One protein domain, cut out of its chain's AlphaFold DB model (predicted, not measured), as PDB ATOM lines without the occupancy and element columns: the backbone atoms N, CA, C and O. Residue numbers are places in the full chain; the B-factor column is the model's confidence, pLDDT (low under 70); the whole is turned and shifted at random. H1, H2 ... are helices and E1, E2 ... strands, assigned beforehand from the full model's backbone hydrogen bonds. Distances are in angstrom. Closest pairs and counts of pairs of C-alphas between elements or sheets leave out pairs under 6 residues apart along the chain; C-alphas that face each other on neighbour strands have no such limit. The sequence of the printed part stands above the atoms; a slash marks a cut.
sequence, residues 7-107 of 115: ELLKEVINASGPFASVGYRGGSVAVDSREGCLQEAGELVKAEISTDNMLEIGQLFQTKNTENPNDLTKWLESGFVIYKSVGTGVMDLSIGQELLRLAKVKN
ATOM      1  N   GLU A   7     -16.797   9.777 -28.706       96.00
ATOM      2  CA  GLU A   7     -17.964  10.093 -29.536       96.00
ATOM      3  C   GLU A   7     -18.107   9.109 -30.703       96.00
ATOM      4  O   GLU A   7     -19.216   8.681 -31.019       96.00
ATOM      5  N   LEU A   8     -16.992   8.639 -31.275       94.50
ATOM      6  CA  LEU A   8     -17.031   7.556 -32.261       94.50
ATOM      7  C   LEU A   8     -17.601   6.273 -31.643       94.50
ATOM      8  O   LEU A   8     -18.427   5.610 -32.264       94.50
ATOM      9  N   LEU A   9     -17.187   5.925 -30.422       95.44
ATOM     10  CA  LEU A   9     -17.676   4.727 -29.733       95.44
ATOM     11  C   LEU A   9     -19.191   4.787 -29.492       95.44
ATOM     12  O   LEU A   9     -19.873   3.787 -29.719       95.44
ATOM     13  N   LYS A  10     -19.721   5.957 -29.113       95.12
ATOM     14  CA  LYS A  10     -21.169   6.186 -28.972       95.12
ATOM     15  C   LYS A  10     -21.913   5.978 -30.289       95.12
ATOM     16  O   LYS A  10     -22.928   5.287 -30.311       95.12
ATOM     17  N   GLU A  11     -21.399   6.519 -31.392       94.25
ATOM     18  CA  GLU A  11     -22.017   6.349 -32.712       94.25
ATOM     19  C   GLU A  11     -21.991   4.892 -33.194       94.25
ATOM     20  O   GLU A  11     -22.929   4.442 -33.853       94.25
ATOM     21  N   VAL A  12     -20.952   4.127 -32.849       92.94
ATOM     22  CA  VAL A  12     -20.839   2.708 -33.226       92.94
ATOM     23  C   VAL A  12     -21.853   1.821 -32.507       92.94
ATOM     24  O   VAL A  12     -22.333   0.851 -33.096       92.94
ATOM     25  N   ILE A  13     -22.203   2.143 -31.260       92.56
ATOM     26  CA  ILE A  13     -23.213   1.389 -30.500       92.56
ATOM     27  C   ILE A  13     -24.643   1.916 -30.695       92.56
ATOM     28  O   ILE A  13     -25.594   1.335 -30.175       92.56
ATOM     29  N   ASN A  14     -24.814   3.019 -31.427       92.56
ATOM     30  CA  ASN A  14     -26.116   3.618 -31.675       92.56
ATOM     31  C   ASN A  14     -26.894   2.814 -32.731       92.56
ATOM     32  O   ASN A  14     -26.605   2.878 -33.927       92.56
ATOM     33  N   ALA A  15     -27.953   2.127 -32.299       88.12
ATOM     34  CA  ALA A  15     -28.811   1.308 -33.161       88.12
ATOM     35  C   ALA A  15     -29.577   2.095 -34.247       88.12
ATOM     36  O   ALA A  15     -30.153   1.494 -35.150       88.12
ATOM     37  N   SER A  16     -29.616   3.427 -34.167       90.25
ATOM     38  CA  SER A  16     -30.165   4.316 -35.209       90.25
ATOM     39  C   SER A  16     -29.098   5.222 -35.832       90.25
ATOM     40  O   SER A  16     -29.426   6.137 -36.587       90.25
ATOM     41  N   GLY A  17     -27.829   4.990 -35.494       89.12
ATOM     42  CA  GLY A  17     -26.692   5.758 -35.971       89.12
ATOM     43  C   GLY A  17     -26.226   5.341 -37.369       89.12
ATOM     44  O   GLY A  17     -26.709   4.359 -37.944       89.12
ATOM     45  N   PRO A  18     -25.230   6.049 -37.921       89.75
ATOM     46  CA  PRO A  18     -24.692   5.776 -39.253       89.75
ATOM     47  C   PRO A  18     -24.051   4.383 -39.358       89.75
ATOM     48  O   PRO A  18     -23.992   3.814 -40.448       89.75
ATOM     49  N   PHE A  19     -23.617   3.807 -38.233       90.00
ATOM     50  CA  PHE A  19     -22.994   2.485 -38.176       90.00
ATOM     51  C   PHE A  19     -23.974   1.342 -37.876       90.00
ATOM     52  O   PHE A  19     -23.570   0.180 -37.902       90.00
ATOM     53  N   ALA A  20     -25.263   1.624 -37.650       86.75
ATOM     54  CA  ALA A  20     -26.244   0.619 -37.230       86.75
ATOM     55  C   ALA A  20     -26.364  -0.579 -38.194       86.75
ATOM     56  O   ALA A  20     -26.612  -1.702 -37.763       86.75
ATOM     57  N   SER A  21     -26.163  -0.350 -39.497       86.25
ATOM     58  CA  SER A  21     -26.241  -1.395 -40.533       86.25
ATOM     59  C   SER A  21     -24.972  -2.244 -40.675       86.25
ATOM     60  O   SER A  21     -25.020  -3.302 -41.300       86.25
ATOM     61  N   VAL A  22     -23.848  -1.792 -40.111       85.81
ATOM     62  CA  VAL A  22     -22.532  -2.449 -40.228       85.81
ATOM     63  C   VAL A  22     -21.996  -2.972 -38.891       85.81
ATOM     64  O   VAL A  22     -21.069  -3.784 -38.879       85.81
ATOM     65  N   GLY A  23     -22.574  -2.534 -37.770       83.00
ATOM     66  CA  GLY A  23     -22.285  -3.047 -36.435       83.00
ATOM     67  C   GLY A  23     -22.966  -4.391 -36.156       83.00
ATOM     68  O   GLY A  23     -24.035  -4.700 -36.682       83.00
ATOM     69  N   TYR A  24     -22.363  -5.201 -35.287       85.69
ATOM     70  CA  TYR A  24     -22.959  -6.469 -34.866       85.69
ATOM     71  C   TYR A  24     -24.196  -6.242 -33.994       85.69
ATOM     72  O   TYR A  24     -24.137  -5.475 -33.037       85.69
ATOM     73  N   ARG A  25     -25.311  -6.916 -34.315       80.12
ATOM     74  CA  ARG A  25     -26.564  -6.923 -33.526       80.12
ATOM     75  C   ARG A  25     -27.054  -5.533 -33.069       80.12
ATOM     76  O   ARG A  25     -27.577  -5.398 -31.970       80.12
ATOM     77  N   GLY A  26     -26.921  -4.513 -33.919       73.44
ATOM     78  CA  GLY A  26     -27.360  -3.147 -33.601       73.44
ATOM     79  C   GLY A  26     -26.299  -2.269 -32.932       73.44
ATOM     80  O   GLY A  26     -26.634  -1.173 -32.495       73.44
ATOM     81  N   GLY A  27     -25.042  -2.721 -32.892       82.88
ATOM     82  CA  GLY A  27     -23.892  -1.944 -32.437       82.88
ATOM     83  C   GLY A  27     -23.194  -2.601 -31.249       82.88
ATOM     84  O   GLY A  27     -23.793  -2.855 -30.203       82.88
ATOM     85  N   SER A  28     -21.909  -2.910 -31.403       88.94
ATOM     86  CA  SER A  28     -21.098  -3.525 -30.349       88.94
ATOM     87  C   SER A  28     -19.630  -3.150 -30.508       88.94
ATOM     88  O   SER A  28     -19.147  -2.982 -31.628       88.94
ATOM     89  N   VAL A  29     -18.916  -3.079 -29.387       94.31
ATOM     90  CA  VAL A  29     -17.456  -2.947 -29.345       94.31
ATOM     91  C   VAL A  29     -16.865  -4.284 -28.915       94.31
ATOM     92  O   VAL A  29     -17.259  -4.846 -27.892       94.31
ATOM     93  N   ALA A  30     -15.934  -4.819 -29.699       94.50
ATOM     94  CA  ALA A  30     -15.233  -6.043 -29.344       94.50
ATOM     95  C   ALA A  30     -14.154  -5.742 -28.289       94.50
ATOM     96  O   ALA A  30     -13.430  -4.754 -28.408       94.50
ATOM     97  N   VAL A  31     -14.031  -6.595 -27.272       95.25
ATOM     98  CA  VAL A  31     -13.079  -6.429 -26.163       95.25
ATOM     99  C   VAL A  31     -12.376  -7.734 -25.798       95.25
ATOM    100  O   VAL A  31     -12.855  -8.820 -26.133       95.25
ATOM    101  N   ASP A  32     -11.228  -7.646 -25.125       95.06
ATOM    102  CA  ASP A  32     -10.580  -8.798 -24.479       95.06
ATOM    103  C   ASP A  32     -11.313  -9.222 -23.198       95.06
ATOM    104  O   ASP A  32     -11.653 -10.395 -23.048       95.06
ATOM    105  N   SER A  33     -11.591  -8.265 -22.313       95.06
ATOM    106  CA  SER A  33     -12.306  -8.428 -21.050       95.06
ATOM    107  C   SER A  33     -13.213  -7.225 -20.809       95.06
ATOM    108  O   SER A  33     -12.742  -6.086 -20.814       95.06
ATOM    109  N   ARG A  34     -14.505  -7.462 -20.545       95.62
ATOM    110  CA  ARG A  34     -15.441  -6.381 -20.175       95.62
ATOM    111  C   ARG A  34     -14.991  -5.691 -18.893       95.62
ATOM    112  O   ARG A  34     -14.945  -4.468 -18.835       95.62
ATOM    113  N   GLU A  35     -14.649  -6.485 -17.881       94.69
ATOM    114  CA  GLU A  35     -14.237  -5.985 -16.569       94.69
ATOM    115  C   GLU A  35     -12.951  -5.160 -16.661       94.69
ATOM    116  O   GLU A  35     -12.929  -4.023 -16.190       94.69
ATOM    117  N   GLY A  36     -11.916  -5.686 -17.326       94.94
ATOM    118  CA  GLY A  36     -10.663  -4.954 -17.525       94.94
ATOM    119  C   GLY A  36     -10.884  -3.649 -18.291       94.94
ATOM    120  O   GLY A  36     -10.417  -2.590 -17.879       94.94
ATOM    121  N   CYS A  37     -11.674  -3.685 -19.367       95.81
ATOM    122  CA  CYS A  37     -11.999  -2.490 -20.141       95.81
ATOM    123  C   CYS A  37     -12.747  -1.424 -19.323       95.81
ATOM    124  O   CYS A  37     -12.453  -0.241 -19.466       95.81
ATOM    125  N   LEU A  38     -13.667  -1.807 -18.434       94.25
ATOM    126  CA  LEU A  38     -14.348  -0.849 -17.554       94.25
ATOM    127  C   LEU A  38     -13.406  -0.184 -16.539       94.25
ATOM    128  O   LEU A  38     -13.686   0.926 -16.091       94.25
ATOM    129  N   GLN A  39     -12.310  -0.845 -16.167       93.56
ATOM    130  CA  GLN A  39     -11.334  -0.309 -15.216       93.56
ATOM    131  C   GLN A  39     -10.249   0.529 -15.902       93.56
ATOM    132  O   GLN A  39      -9.828   1.556 -15.370       93.56
ATOM    133  N   GLU A  40      -9.803   0.107 -17.085       93.94
ATOM    134  CA  GLU A  40      -8.571   0.612 -17.698       93.94
ATOM    135  C   GLU A  40      -8.803   1.390 -19.005       93.94
ATOM    136  O   GLU A  40      -8.037   2.307 -19.322       93.94
ATOM    137  N   ALA A  41      -9.876   1.101 -19.753       95.62
ATOM    138  CA  ALA A  41     -10.185   1.782 -21.012       95.62
ATOM    139  C   ALA A  41     -11.025   3.043 -20.767       95.62
ATOM    140  O   ALA A  41     -12.252   3.060 -20.905       95.62
ATOM    141  N   GLY A  42     -10.339   4.137 -20.434       94.75
ATOM    142  CA  GLY A  42     -10.970   5.429 -20.161       94.75
ATOM    143  C   GLY A  42     -11.865   5.946 -21.296       94.75
ATOM    144  O   GLY A  42     -12.831   6.649 -21.021       94.75
ATOM    145  N   GLU A  43     -11.595   5.601 -22.556       95.75
ATOM    146  CA  GLU A  43     -12.461   5.909 -23.701       95.75
ATOM    147  C   GLU A  43     -13.835   5.235 -23.625       95.75
ATOM    148  O   GLU A  43     -14.835   5.895 -23.894       95.75
ATOM    149  N   LEU A  44     -13.901   3.962 -23.217       95.62
ATOM    150  CA  LEU A  44     -15.155   3.214 -23.086       95.62
ATOM    151  C   LEU A  44     -15.965   3.735 -21.899       95.62
ATOM    152  O   LEU A  44     -17.178   3.898 -22.010       95.62
ATOM    153  N   VAL A  45     -15.282   4.073 -20.800       94.31
ATOM    154  CA  VAL A  45     -15.903   4.680 -19.615       94.31
ATOM    155  C   VAL A  45     -16.466   6.066 -19.939       94.31
ATOM    156  O   VAL A  45     -17.619   6.344 -19.628       94.31
ATOM    157  N   LYS A  46     -15.695   6.932 -20.610       96.12
ATOM    158  CA  LYS A  46     -16.155   8.271 -21.032       96.12
ATOM    159  C   LYS A  46     -17.282   8.220 -22.062       96.12
ATOM    160  O   LYS A  46     -18.097   9.138 -22.116       96.12
ATOM    161  N   ALA A  47     -17.293   7.190 -22.903       95.69
ATOM    162  CA  ALA A  47     -18.361   6.949 -23.860       95.69
ATOM    163  C   ALA A  47     -19.610   6.320 -23.221       95.69
ATOM    164  O   ALA A  47     -20.614   6.178 -23.912       95.69
ATOM    165  N   GLU A  48     -19.553   5.971 -21.931       95.25
ATOM    166  CA  GLU A  48     -20.632   5.316 -21.183       95.25
ATOM    167  C   GLU A  48     -21.104   4.010 -21.851       95.25
ATOM    168  O   GLU A  48     -22.287   3.675 -21.854       95.25
ATOM    169  N   ILE A  49     -20.164   3.253 -22.433       94.19
ATOM    170  CA  ILE A  49     -20.476   1.985 -23.101       94.19
ATOM    171  C   ILE A  49     -20.894   0.948 -22.054       94.19
ATOM    172  O   ILE A  49     -20.138   0.633 -21.135       94.19
ATOM    173  N   SER A  50     -22.094   0.386 -22.214       92.75
ATOM    174  CA  SER A  50     -22.599  -0.676 -21.337       92.75
ATOM    175  C   SER A  50     -21.927  -2.024 -21.627       92.75
ATOM    176  O   SER A  50     -21.502  -2.290 -22.753       92.75
ATOM    177  N   THR A  51     -21.891  -2.927 -20.642       91.88
ATOM    178  CA  THR A  51     -21.370  -4.294 -20.831       91.88
ATOM    179  C   THR A  51     -22.139  -5.102 -21.874       91.88
ATOM    180  O   THR A  51     -21.553  -5.983 -22.502       91.88
ATOM    181  N   ASP A  52     -23.420  -4.793 -22.083       90.56
ATOM    182  CA  ASP A  52     -24.272  -5.452 -23.080       90.56
ATOM    183  C   ASP A  52     -23.897  -5.037 -24.510       90.56
ATOM    184  O   ASP A  52     -24.071  -5.807 -25.452       90.56
ATOM    185  N   ASN A  53     -23.313  -3.843 -24.668       92.62
ATOM    186  CA  ASN A  53     -22.728  -3.375 -25.924       92.62
ATOM    187  C   ASN A  53     -21.265  -3.814 -26.105       92.62
ATOM    188  O   ASN A  53     -20.647  -3.482 -27.118       92.62
ATOM    189  N   MET A  54     -20.698  -4.549 -25.147       93.50
ATOM    190  CA  MET A  54     -19.358  -5.120 -25.254       93.50
ATOM    191  C   MET A  54     -19.438  -6.595 -25.632       93.50
ATOM    192  O   MET A  54     -20.180  -7.374 -25.028       93.50
ATOM    193  N   LEU A  55     -18.614  -7.009 -26.589       91.56
ATOM    194  CA  LEU A  55     -18.476  -8.400 -27.002       91.56
ATOM    195  C   LEU A  55     -17.074  -8.913 -26.661       91.56
ATOM    196  O   LEU A  55     -16.097  -8.487 -27.267       91.56
ATOM    197  N   GLU A  56     -16.971  -9.878 -25.750       91.75
ATOM    198  CA  GLU A  56     -15.690 -10.533 -25.466       91.75
ATOM    199  C   GLU A  56     -15.316 -11.510 -26.576       91.75
ATOM    200  O   GLU A  56     -15.989 -12.523 -26.782       91.75
ATOM    201  N   ILE A  57     -14.196 -11.258 -27.251       88.50
ATOM    202  CA  ILE A  57     -13.737 -12.109 -28.359       88.50
ATOM    203  C   ILE A  57     -13.410 -13.541 -27.906       88.50
ATOM    204  O   ILE A  57     -13.513 -14.482 -28.689       88.50
ATOM    205  N   GLY A  58     -13.093 -13.749 -26.623       86.19
ATOM    206  CA  GLY A  58     -12.899 -15.084 -26.051       86.19
ATOM    207  C   GLY A  58     -14.153 -15.969 -26.121       86.19
ATOM    208  O   GLY A  58     -14.043 -17.195 -26.187       86.19
ATOM    209  N   GLN A  59     -15.349 -15.368 -26.179       81.69
ATOM    210  CA  GLN A  59     -16.613 -16.101 -26.290       81.69
ATOM    211  C   GLN A  59     -16.738 -16.830 -27.634       81.69
ATOM    212  O   GLN A  59     -17.394 -17.870 -27.692       81.69
ATOM    213  N   LEU A  60     -16.047 -16.389 -28.694       74.25
ATOM    214  CA  LEU A  60     -16.048 -17.044 -30.015       74.25
ATOM    215  C   LEU A  60     -15.662 -18.517 -29.942       74.25
ATOM    216  O   LEU A  60     -16.277 -19.372 -30.576       74.25
ATOM    217  N   PHE A  61     -14.671 -18.824 -29.110       70.62
ATOM    218  CA  PHE A  61     -14.189 -20.188 -28.928       70.62
ATOM    219  C   PHE A  61     -15.188 -21.061 -28.153       70.62
ATOM    220  O   PHE A  61     -15.169 -22.282 -28.293       70.62
ATOM    221  N   GLN A  62     -16.098 -20.437 -27.397       68.25
ATOM    222  CA  GLN A  62     -17.201 -21.086 -26.678       68.25
ATOM    223  C   GLN A  62     -18.473 -21.200 -27.546       68.25
ATOM    224  O   GLN A  62     -19.290 -22.097 -27.344       68.25
ATOM    225  N   THR A  63     -18.607 -20.346 -28.570       56.50
ATOM    226  CA  THR A  63     -19.785 -20.213 -29.457       56.50
ATOM    227  C   THR A  63     -19.964 -21.413 -30.405       56.50
ATOM    228  O   THR A  63     -20.971 -21.503 -31.103       56.50
ATOM    229  N   LYS A  64     -19.059 -22.409 -30.399       53.50
ATOM    230  CA  LYS A  64     -19.271 -23.692 -31.106       53.50
ATOM    231  C   LYS A  64     -20.565 -24.421 -30.687       53.50
ATOM    232  O   LYS A  64     -20.984 -25.318 -31.406       53.50
ATOM    233  N   ASN A  65     -21.197 -24.017 -29.577       50.88
ATOM    234  CA  ASN A  65     -22.407 -24.622 -29.010       50.88
ATOM    235  C   ASN A  65     -23.637 -23.685 -28.915       50.88
ATOM    236  O   ASN A  65     -24.598 -24.043 -28.237       50.88
ATOM    237  N   THR A  66     -23.650 -22.503 -29.543       51.06
ATOM    238  CA  THR A  66     -24.806 -21.573 -29.487       51.06
ATOM    239  C   THR A  66     -25.418 -21.309 -30.863       51.06
ATOM    240  O   THR A  66     -24.850 -21.676 -31.885       51.06
ATOM    241  N   GLU A  67     -26.596 -20.687 -30.908       51.56
ATOM    242  CA  GLU A  67     -27.315 -20.379 -32.150       51.56
ATOM    243  C   GLU A  67     -26.547 -19.333 -32.996       51.56
ATOM    244  O   GLU A  67     -26.294 -18.213 -32.555       51.56
ATOM    245  N   ASN A  68     -26.158 -19.718 -34.218       60.16
ATOM    246  CA  ASN A  68     -25.474 -18.920 -35.258       60.16
ATOM    247  C   ASN A  68     -24.044 -18.381 -34.989       60.16
ATOM    248  O   ASN A  68     -23.779 -17.199 -35.224       60.16
ATOM    249  N   PRO A  69     -23.055 -19.235 -34.650       64.56
ATOM    250  CA  PRO A  69     -21.631 -18.866 -34.641       64.56
ATOM    251  C   PRO A  69     -21.143 -18.288 -35.977       64.56
ATOM    252  O   PRO A  69     -20.217 -17.484 -35.999       64.56
ATOM    253  N   ASN A  70     -21.778 -18.662 -37.090       72.88
ATOM    254  CA  ASN A  70     -21.379 -18.208 -38.421       72.88
ATOM    255  C   ASN A  70     -21.530 -16.698 -38.632       72.88
ATOM    256  O   ASN A  70     -20.713 -16.124 -39.344       72.88
ATOM    257  N   ASP A  71     -22.536 -16.047 -38.044       81.75
ATOM    258  CA  ASP A  71     -22.766 -14.617 -38.292       81.75
ATOM    259  C   ASP A  71     -21.772 -13.752 -37.522       81.75
ATOM    260  O   ASP A  71     -21.250 -12.771 -38.052       81.75
ATOM    261  N   LEU A  72     -21.450 -14.163 -36.293       82.31
ATOM    262  CA  LEU A  72     -20.454 -13.480 -35.482       82.31
ATOM    263  C   LEU A  72     -19.048 -13.616 -36.077       82.31
ATOM    264  O   LEU A  72     -18.338 -12.620 -36.199       82.31
ATOM    265  N   THR A  73     -18.668 -14.827 -36.493       85.25
ATOM    266  CA  THR A  73     -17.385 -15.069 -37.167       85.25
ATOM    267  C   THR A  73     -17.272 -14.244 -38.447       85.25
ATOM    268  O   THR A  73     -16.283 -13.541 -38.627       85.25
ATOM    269  N   LYS A  74     -18.310 -14.229 -39.297       86.81
ATOM    270  CA  LYS A  74     -18.315 -13.418 -40.527       86.81
ATOM    271  C   LYS A  74     -18.155 -11.926 -40.254       86.81
ATOM    272  O   LYS A  74     -17.417 -11.254 -40.975       86.81
ATOM    273  N   TRP A  75     -18.843 -11.402 -39.236       87.56
ATOM    274  CA  TRP A  75     -18.708  -9.998 -38.860       87.56
ATOM    275  C   TRP A  75     -17.290  -9.675 -38.379       87.56
ATOM    276  O   TRP A  75     -16.736  -8.661 -38.789       87.56
ATOM    277  N   LEU A  76     -16.664 -10.550 -37.591       87.56
ATOM    278  CA  LEU A  76     -15.282 -10.339 -37.156       87.56
ATOM    279  C   LEU A  76     -14.257 -10.441 -38.291       87.56
ATOM    280  O   LEU A  76     -13.253  -9.737 -38.266       87.56
ATOM    281  N   GLU A  77     -14.497 -11.301 -39.281       88.38
ATOM    282  CA  GLU A  77     -13.596 -11.494 -40.426       88.38
ATOM    283  C   GLU A  77     -13.700 -10.384 -41.478       88.38
ATOM    284  O   GLU A  77     -12.713 -10.078 -42.148       88.38
ATOM    285  N   SER A  78     -14.893  -9.815 -41.675       87.31
ATOM    286  CA  SER A  78     -15.181  -8.969 -42.846       87.31
ATOM    287  C   SER A  78     -16.047  -7.736 -42.573       87.31
ATOM    288  O   SER A  78     -16.301  -6.952 -43.486       87.31
ATOM    289  N   GLY A  79     -16.521  -7.560 -41.341       88.25
ATOM    290  CA  GLY A  79     -17.382  -6.454 -40.940       88.25
ATOM    291  C   GLY A  79     -16.621  -5.228 -40.440       88.25
ATOM    292  O   GLY A  79     -15.391  -5.175 -40.409       88.25
ATOM    293  N   PHE A  80     -17.388  -4.223 -40.018       91.06
ATOM    294  CA  PHE A  80     -16.850  -3.068 -39.312       91.06
ATOM    295  C   PHE A  80     -16.717  -3.403 -37.823       91.06
ATOM    296  O   PHE A  80     -17.719  -3.535 -37.120       91.06
ATOM    297  N   VAL A  81     -15.476  -3.545 -37.357       93.00
ATOM    298  CA  VAL A  81     -15.153  -3.963 -35.991       93.00
ATOM    299  C   VAL A  81     -14.265  -2.913 -35.342       93.00
ATOM    300  O   VAL A  81     -13.169  -2.635 -35.826       93.00
ATOM    301  N   ILE A  82     -14.709  -2.372 -34.210       94.31
ATOM    302  CA  ILE A  82     -13.808  -1.718 -33.261       94.31
ATOM    303  C   ILE A  82     -13.445  -2.749 -32.204       94.31
ATOM    304  O   ILE A  82     -14.327  -3.300 -31.546       94.31
ATOM    305  N   TYR A  83     -12.146  -2.991 -32.054       94.56
ATOM    306  CA  TYR A  83     -11.600  -3.832 -31.002       94.56
ATOM    307  C   TYR A  83     -10.784  -2.984 -30.028       94.56
ATOM    308  O   TYR A  83      -9.861  -2.285 -30.448       94.56
ATOM    309  N   LYS A  84     -11.112  -3.063 -28.737       95.31
ATOM    310  CA  LYS A  84     -10.329  -2.461 -27.657       95.31
ATOM    311  C   LYS A  84      -9.807  -3.551 -26.727       95.31
ATOM    312  O   LYS A  84     -10.577  -4.347 -26.208       95.31
ATOM    313  N   SER A  85      -8.501  -3.547 -26.491       94.31
ATOM    314  CA  SER A  85      -7.846  -4.405 -25.503       94.31
ATOM    315  C   SER A  85      -7.168  -3.541 -24.452       94.31
ATOM    316  O   SER A  85      -6.678  -2.454 -24.765       94.31
ATOM    317  N   VAL A  86      -7.154  -4.026 -23.215       94.25
ATOM    318  CA  VAL A  86      -6.389  -3.430 -22.109       94.25
ATOM    319  C   VAL A  86      -5.243  -4.323 -21.651       94.25
ATOM    320  O   VAL A  86      -4.317  -3.850 -21.003       94.25
ATOM    321  N   GLY A  87      -5.245  -5.593 -22.053       92.75
ATOM    322  CA  GLY A  87      -4.291  -6.565 -21.551       92.75
ATOM    323  C   GLY A  87      -4.962  -7.519 -20.573       92.75
ATOM    324  O   GLY A  87      -5.771  -7.139 -19.737       92.75
ATOM    325  N   THR A  88      -4.607  -8.794 -20.655       91.44
ATOM    326  CA  THR A  88      -4.974  -9.805 -19.667       91.44
ATOM    327  C   THR A  88      -3.742 -10.665 -19.445       91.44
ATOM    328  O   THR A  88      -3.038 -10.994 -20.401       91.44
ATOM    329  N   GLY A  89      -3.477 -11.072 -18.202       93.12
ATOM    330  CA  GLY A  89      -2.275 -11.857 -17.895       93.12
ATOM    331  C   GLY A  89      -2.197 -13.185 -18.661       93.12
ATOM    332  O   GLY A  89      -1.109 -13.705 -18.902       93.12
ATOM    333  N   VAL A  90      -3.336 -13.726 -19.116       92.25
ATOM    334  CA  VAL A  90      -3.349 -14.919 -19.975       92.25
ATOM    335  C   VAL A  90      -2.680 -14.669 -21.327       92.25
ATOM    336  O   VAL A  90      -2.074 -15.597 -21.862       92.25
ATOM    337  N   MET A  91      -2.713 -13.446 -21.867       92.69
ATOM    338  CA  MET A  91      -2.016 -13.118 -23.114       92.69
ATOM    339  C   MET A  91      -0.500 -13.230 -22.942       92.69
ATOM    340  O   MET A  91       0.146 -13.911 -23.741       92.69
ATOM    341  N   ASP A  92       0.042 -12.668 -21.859       96.06
ATOM    342  CA  ASP A  92       1.475 -12.720 -21.542       96.06
ATOM    343  C   ASP A  92       1.952 -14.153 -21.284       96.06
ATOM    344  O   ASP A  92       2.989 -14.584 -21.793       96.06
ATOM    345  N   LEU A  93       1.168 -14.935 -20.536       97.31
ATOM    346  CA  LEU A  93       1.473 -16.344 -20.290       97.31
ATOM    347  C   LEU A  93       1.435 -17.165 -21.582       97.31
ATOM    348  O   LEU A  93       2.325 -17.985 -21.807       97.31
ATOM    349  N   SER A  94       0.437 -16.935 -22.439       95.12
ATOM    350  CA  SER A  94       0.284 -17.671 -23.700       95.12
ATOM    351  C   SER A  94       1.461 -17.408 -24.636       95.12
ATOM    352  O   SER A  94       2.068 -18.352 -25.145       95.12
ATOM    353  N   ILE A  95       1.832 -16.136 -24.831       96.81
ATOM    354  CA  ILE A  95       2.979 -15.800 -25.680       96.81
ATOM    355  C   ILE A  95       4.293 -16.252 -25.038       96.81
ATOM    356  O   ILE A  95       5.156 -16.785 -25.733       96.81
ATOM    357  N   GLY A  96       4.437 -16.122 -23.717       97.81
ATOM    358  CA  GLY A  96       5.625 -16.554 -22.985       97.81
ATOM    359  C   GLY A  96       5.887 -18.053 -23.127       97.81
ATOM    360  O   GLY A  96       7.009 -18.459 -23.429       97.81
ATOM    361  N   GLN A  97       4.851 -18.884 -22.988       97.81
ATOM    362  CA  GLN A  97       4.952 -20.331 -23.200       97.81
ATOM    363  C   GLN A  97       5.406 -20.673 -24.623       97.81
ATOM    364  O   GLN A  97       6.296 -21.510 -24.804       97.81
ATOM    365  N   GLU A  98       4.838 -20.007 -25.629       98.00
ATOM    366  CA  GLU A  98       5.181 -20.267 -27.026       98.00
ATOM    367  C   GLU A  98       6.593 -19.779 -27.375       98.00
ATOM    368  O   GLU A  98       7.345 -20.479 -28.057       98.00
ATOM    369  N   LEU A  99       7.015 -18.637 -26.832       97.75
ATOM    370  CA  LEU A  99       8.388 -18.153 -26.958       97.75
ATOM    371  C   LEU A  99       9.389 -19.125 -26.324       97.75
ATOM    372  O   LEU A  99      10.401 -19.435 -26.951       97.75
ATOM    373  N   LEU A 100       9.100 -19.674 -25.140       97.19
ATOM    374  CA  LEU A 100       9.941 -20.699 -24.509       97.19
ATOM    375  C   LEU A 100      10.013 -21.978 -25.352       97.19
ATOM    376  O   LEU A 100      11.080 -22.584 -25.483       97.19
ATOM    377  N   ARG A 101       8.895 -22.395 -25.954       97.56
ATOM    378  CA  ARG A 101       8.859 -23.540 -26.871       97.56
ATOM    379  C   ARG A 101       9.734 -23.285 -28.101       97.56
ATOM    380  O   ARG A 101      10.548 -24.136 -28.461       97.56
ATOM    381  N   LEU A 102       9.604 -22.114 -28.726       98.06
ATOM    382  CA  LEU A 102      10.399 -21.713 -29.888       98.06
ATOM    383  C   LEU A 102      11.888 -21.580 -29.557       98.06
ATOM    384  O   LEU A 102      12.721 -21.999 -30.359       98.06
ATOM    385  N   ALA A 103      12.224 -21.052 -28.381       97.88
ATOM    386  CA  ALA A 103      13.589 -20.934 -27.884       97.88
ATOM    387  C   ALA A 103      14.268 -22.310 -27.785       97.88
ATOM    388  O   ALA A 103      15.366 -22.491 -28.312       97.88
ATOM    389  N   LYS A 104      13.566 -23.315 -27.239       96.25
ATOM    390  CA  LYS A 104      14.036 -24.713 -27.208       96.25
ATOM    391  C   LYS A 104      14.262 -25.275 -28.612       96.25
ATOM    392  O   LYS A 104      15.312 -25.850 -28.873       96.25
ATOM    393  N   VAL A 105      13.310 -25.079 -29.532       97.88
ATOM    394  CA  VAL A 105      13.422 -25.558 -30.927       97.88
ATOM    395  C   VAL A 105      14.591 -24.900 -31.665       97.88
ATOM    396  O   VAL A 105      15.259 -25.546 -32.467       97.88
ATOM    397  N   LYS A 106      14.847 -23.615 -31.405       97.88
ATOM    398  CA  LYS A 106      15.913 -22.840 -32.054       97.88
ATOM    399  C   LYS A 106      17.260 -22.924 -31.331       97.88
ATOM    400  O   LYS A 106      18.221 -22.348 -31.830       97.88
ATOM    401  N   ASN A 107      17.334 -23.620 -30.196       96.81
ATOM    402  CA  ASN A 107      18.500 -23.657 -29.313       96.81
ATOM    403  C   ASN A 107      19.009 -22.248 -28.934       96.81
ATOM    404  O   ASN A 107      20.193 -21.942 -29.051       96.81
TER     405      ASN A 107
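What this domain is: This is residues 7 to 107 of the 115 residues of an uncharacterized protein of Gibberella moniliformis (strain M3125 / FGSC 7600) (UniProt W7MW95). A body of short helices and loops sits round a very small two-stranded sheet, and one long helix, H6, leads away from it as an arm whose residues 92 to 107 stick out and make the length. Within the body, H2 and H3 lie toward one end and H4 and H5 toward the other, with E1 and E2 between them and H1 off to the side near H3. The printed part has 101 residues with six named helices and two named strands, in the order H1, E1, H2, H3, E2, H4, H5, H6; it is mostly helix, and E1 and E2 are parallel. The whole is loose, with a radius of gyration of the C-alphas of 16.2 A, and elongated, spanning 56 by 32 by 21 A.

Where its parts are: H1 is residues 7 to 13, 10.2 A long, beginning at C-alpha 7 (-17.964, 10.093, -29.536). Residues 14 to 28 hold no named element. E1 is residues 29 to 31, 6.4 A, from C-alpha 29 at (-17.456, -2.947, -29.345). H2 is residues 34 to 40, 10.1 A, and H3 is residues 42 to 46, 6.0 A. E2 is residues 54 to 56, 6.5 A, and H4 is residues 57 to 61, 8.1 A. H5 is residues 69 to 78, 14.4 A. H6 is residues 89 to 106, 25.5 A, ending at C-alpha 106 (15.913, -22.840, -32.054).

How they stand to each other: E1 and E2 are parallel neighbours, their directions 36 degrees apart, with N 31 and O 55 at 2.8 A and N 55 and O 29 at 2.9 A, within hydrogen-bond range. Residues 30 to 31 of E1 also pair, parallel, with residues 83 to 84. E1, H2, H3 and E2 form a strand-helix-strand unit, two parallel strands with helices between them along the chain, and its crossover is right-handed. H2 and H3 only just touch, with 3 pairs of C-alphas within 8 A, and only at the corner by their link; their closest C-alphas are those of Leu 38 and Val 45, 6.1 A apart. H1 and H3 are close but not clearly touching, with the C-alphas of Leu 9 and Leu 44 closest at 7.3 A. H4 and H5 only just touch, with 3 pairs within 8 A, the closest being the C-alphas of Leu 60 and Pro 69 at 7.5 A. H6 touches no helix and is apart from E1 and E2. Every O i to N i+4 pair is within hydrogen-bond range in H1, H2, H3, H5 and H6; in H4 it is 0 of 1, with 2 of 2 O i to N i+3 pairs within range.

The domain as a whole: The two C-alphas farthest apart are those of Ser 16 and Asn 107, at 56.4 A. Without residues 92 to 107, the body spans 36 by 33 by 19 A. The printed part has no cut, and the link from H1 to E1, 15 residues, is long. The mean pLDDT of the printed part is 88.8, and residues 62 to 69 are under 70.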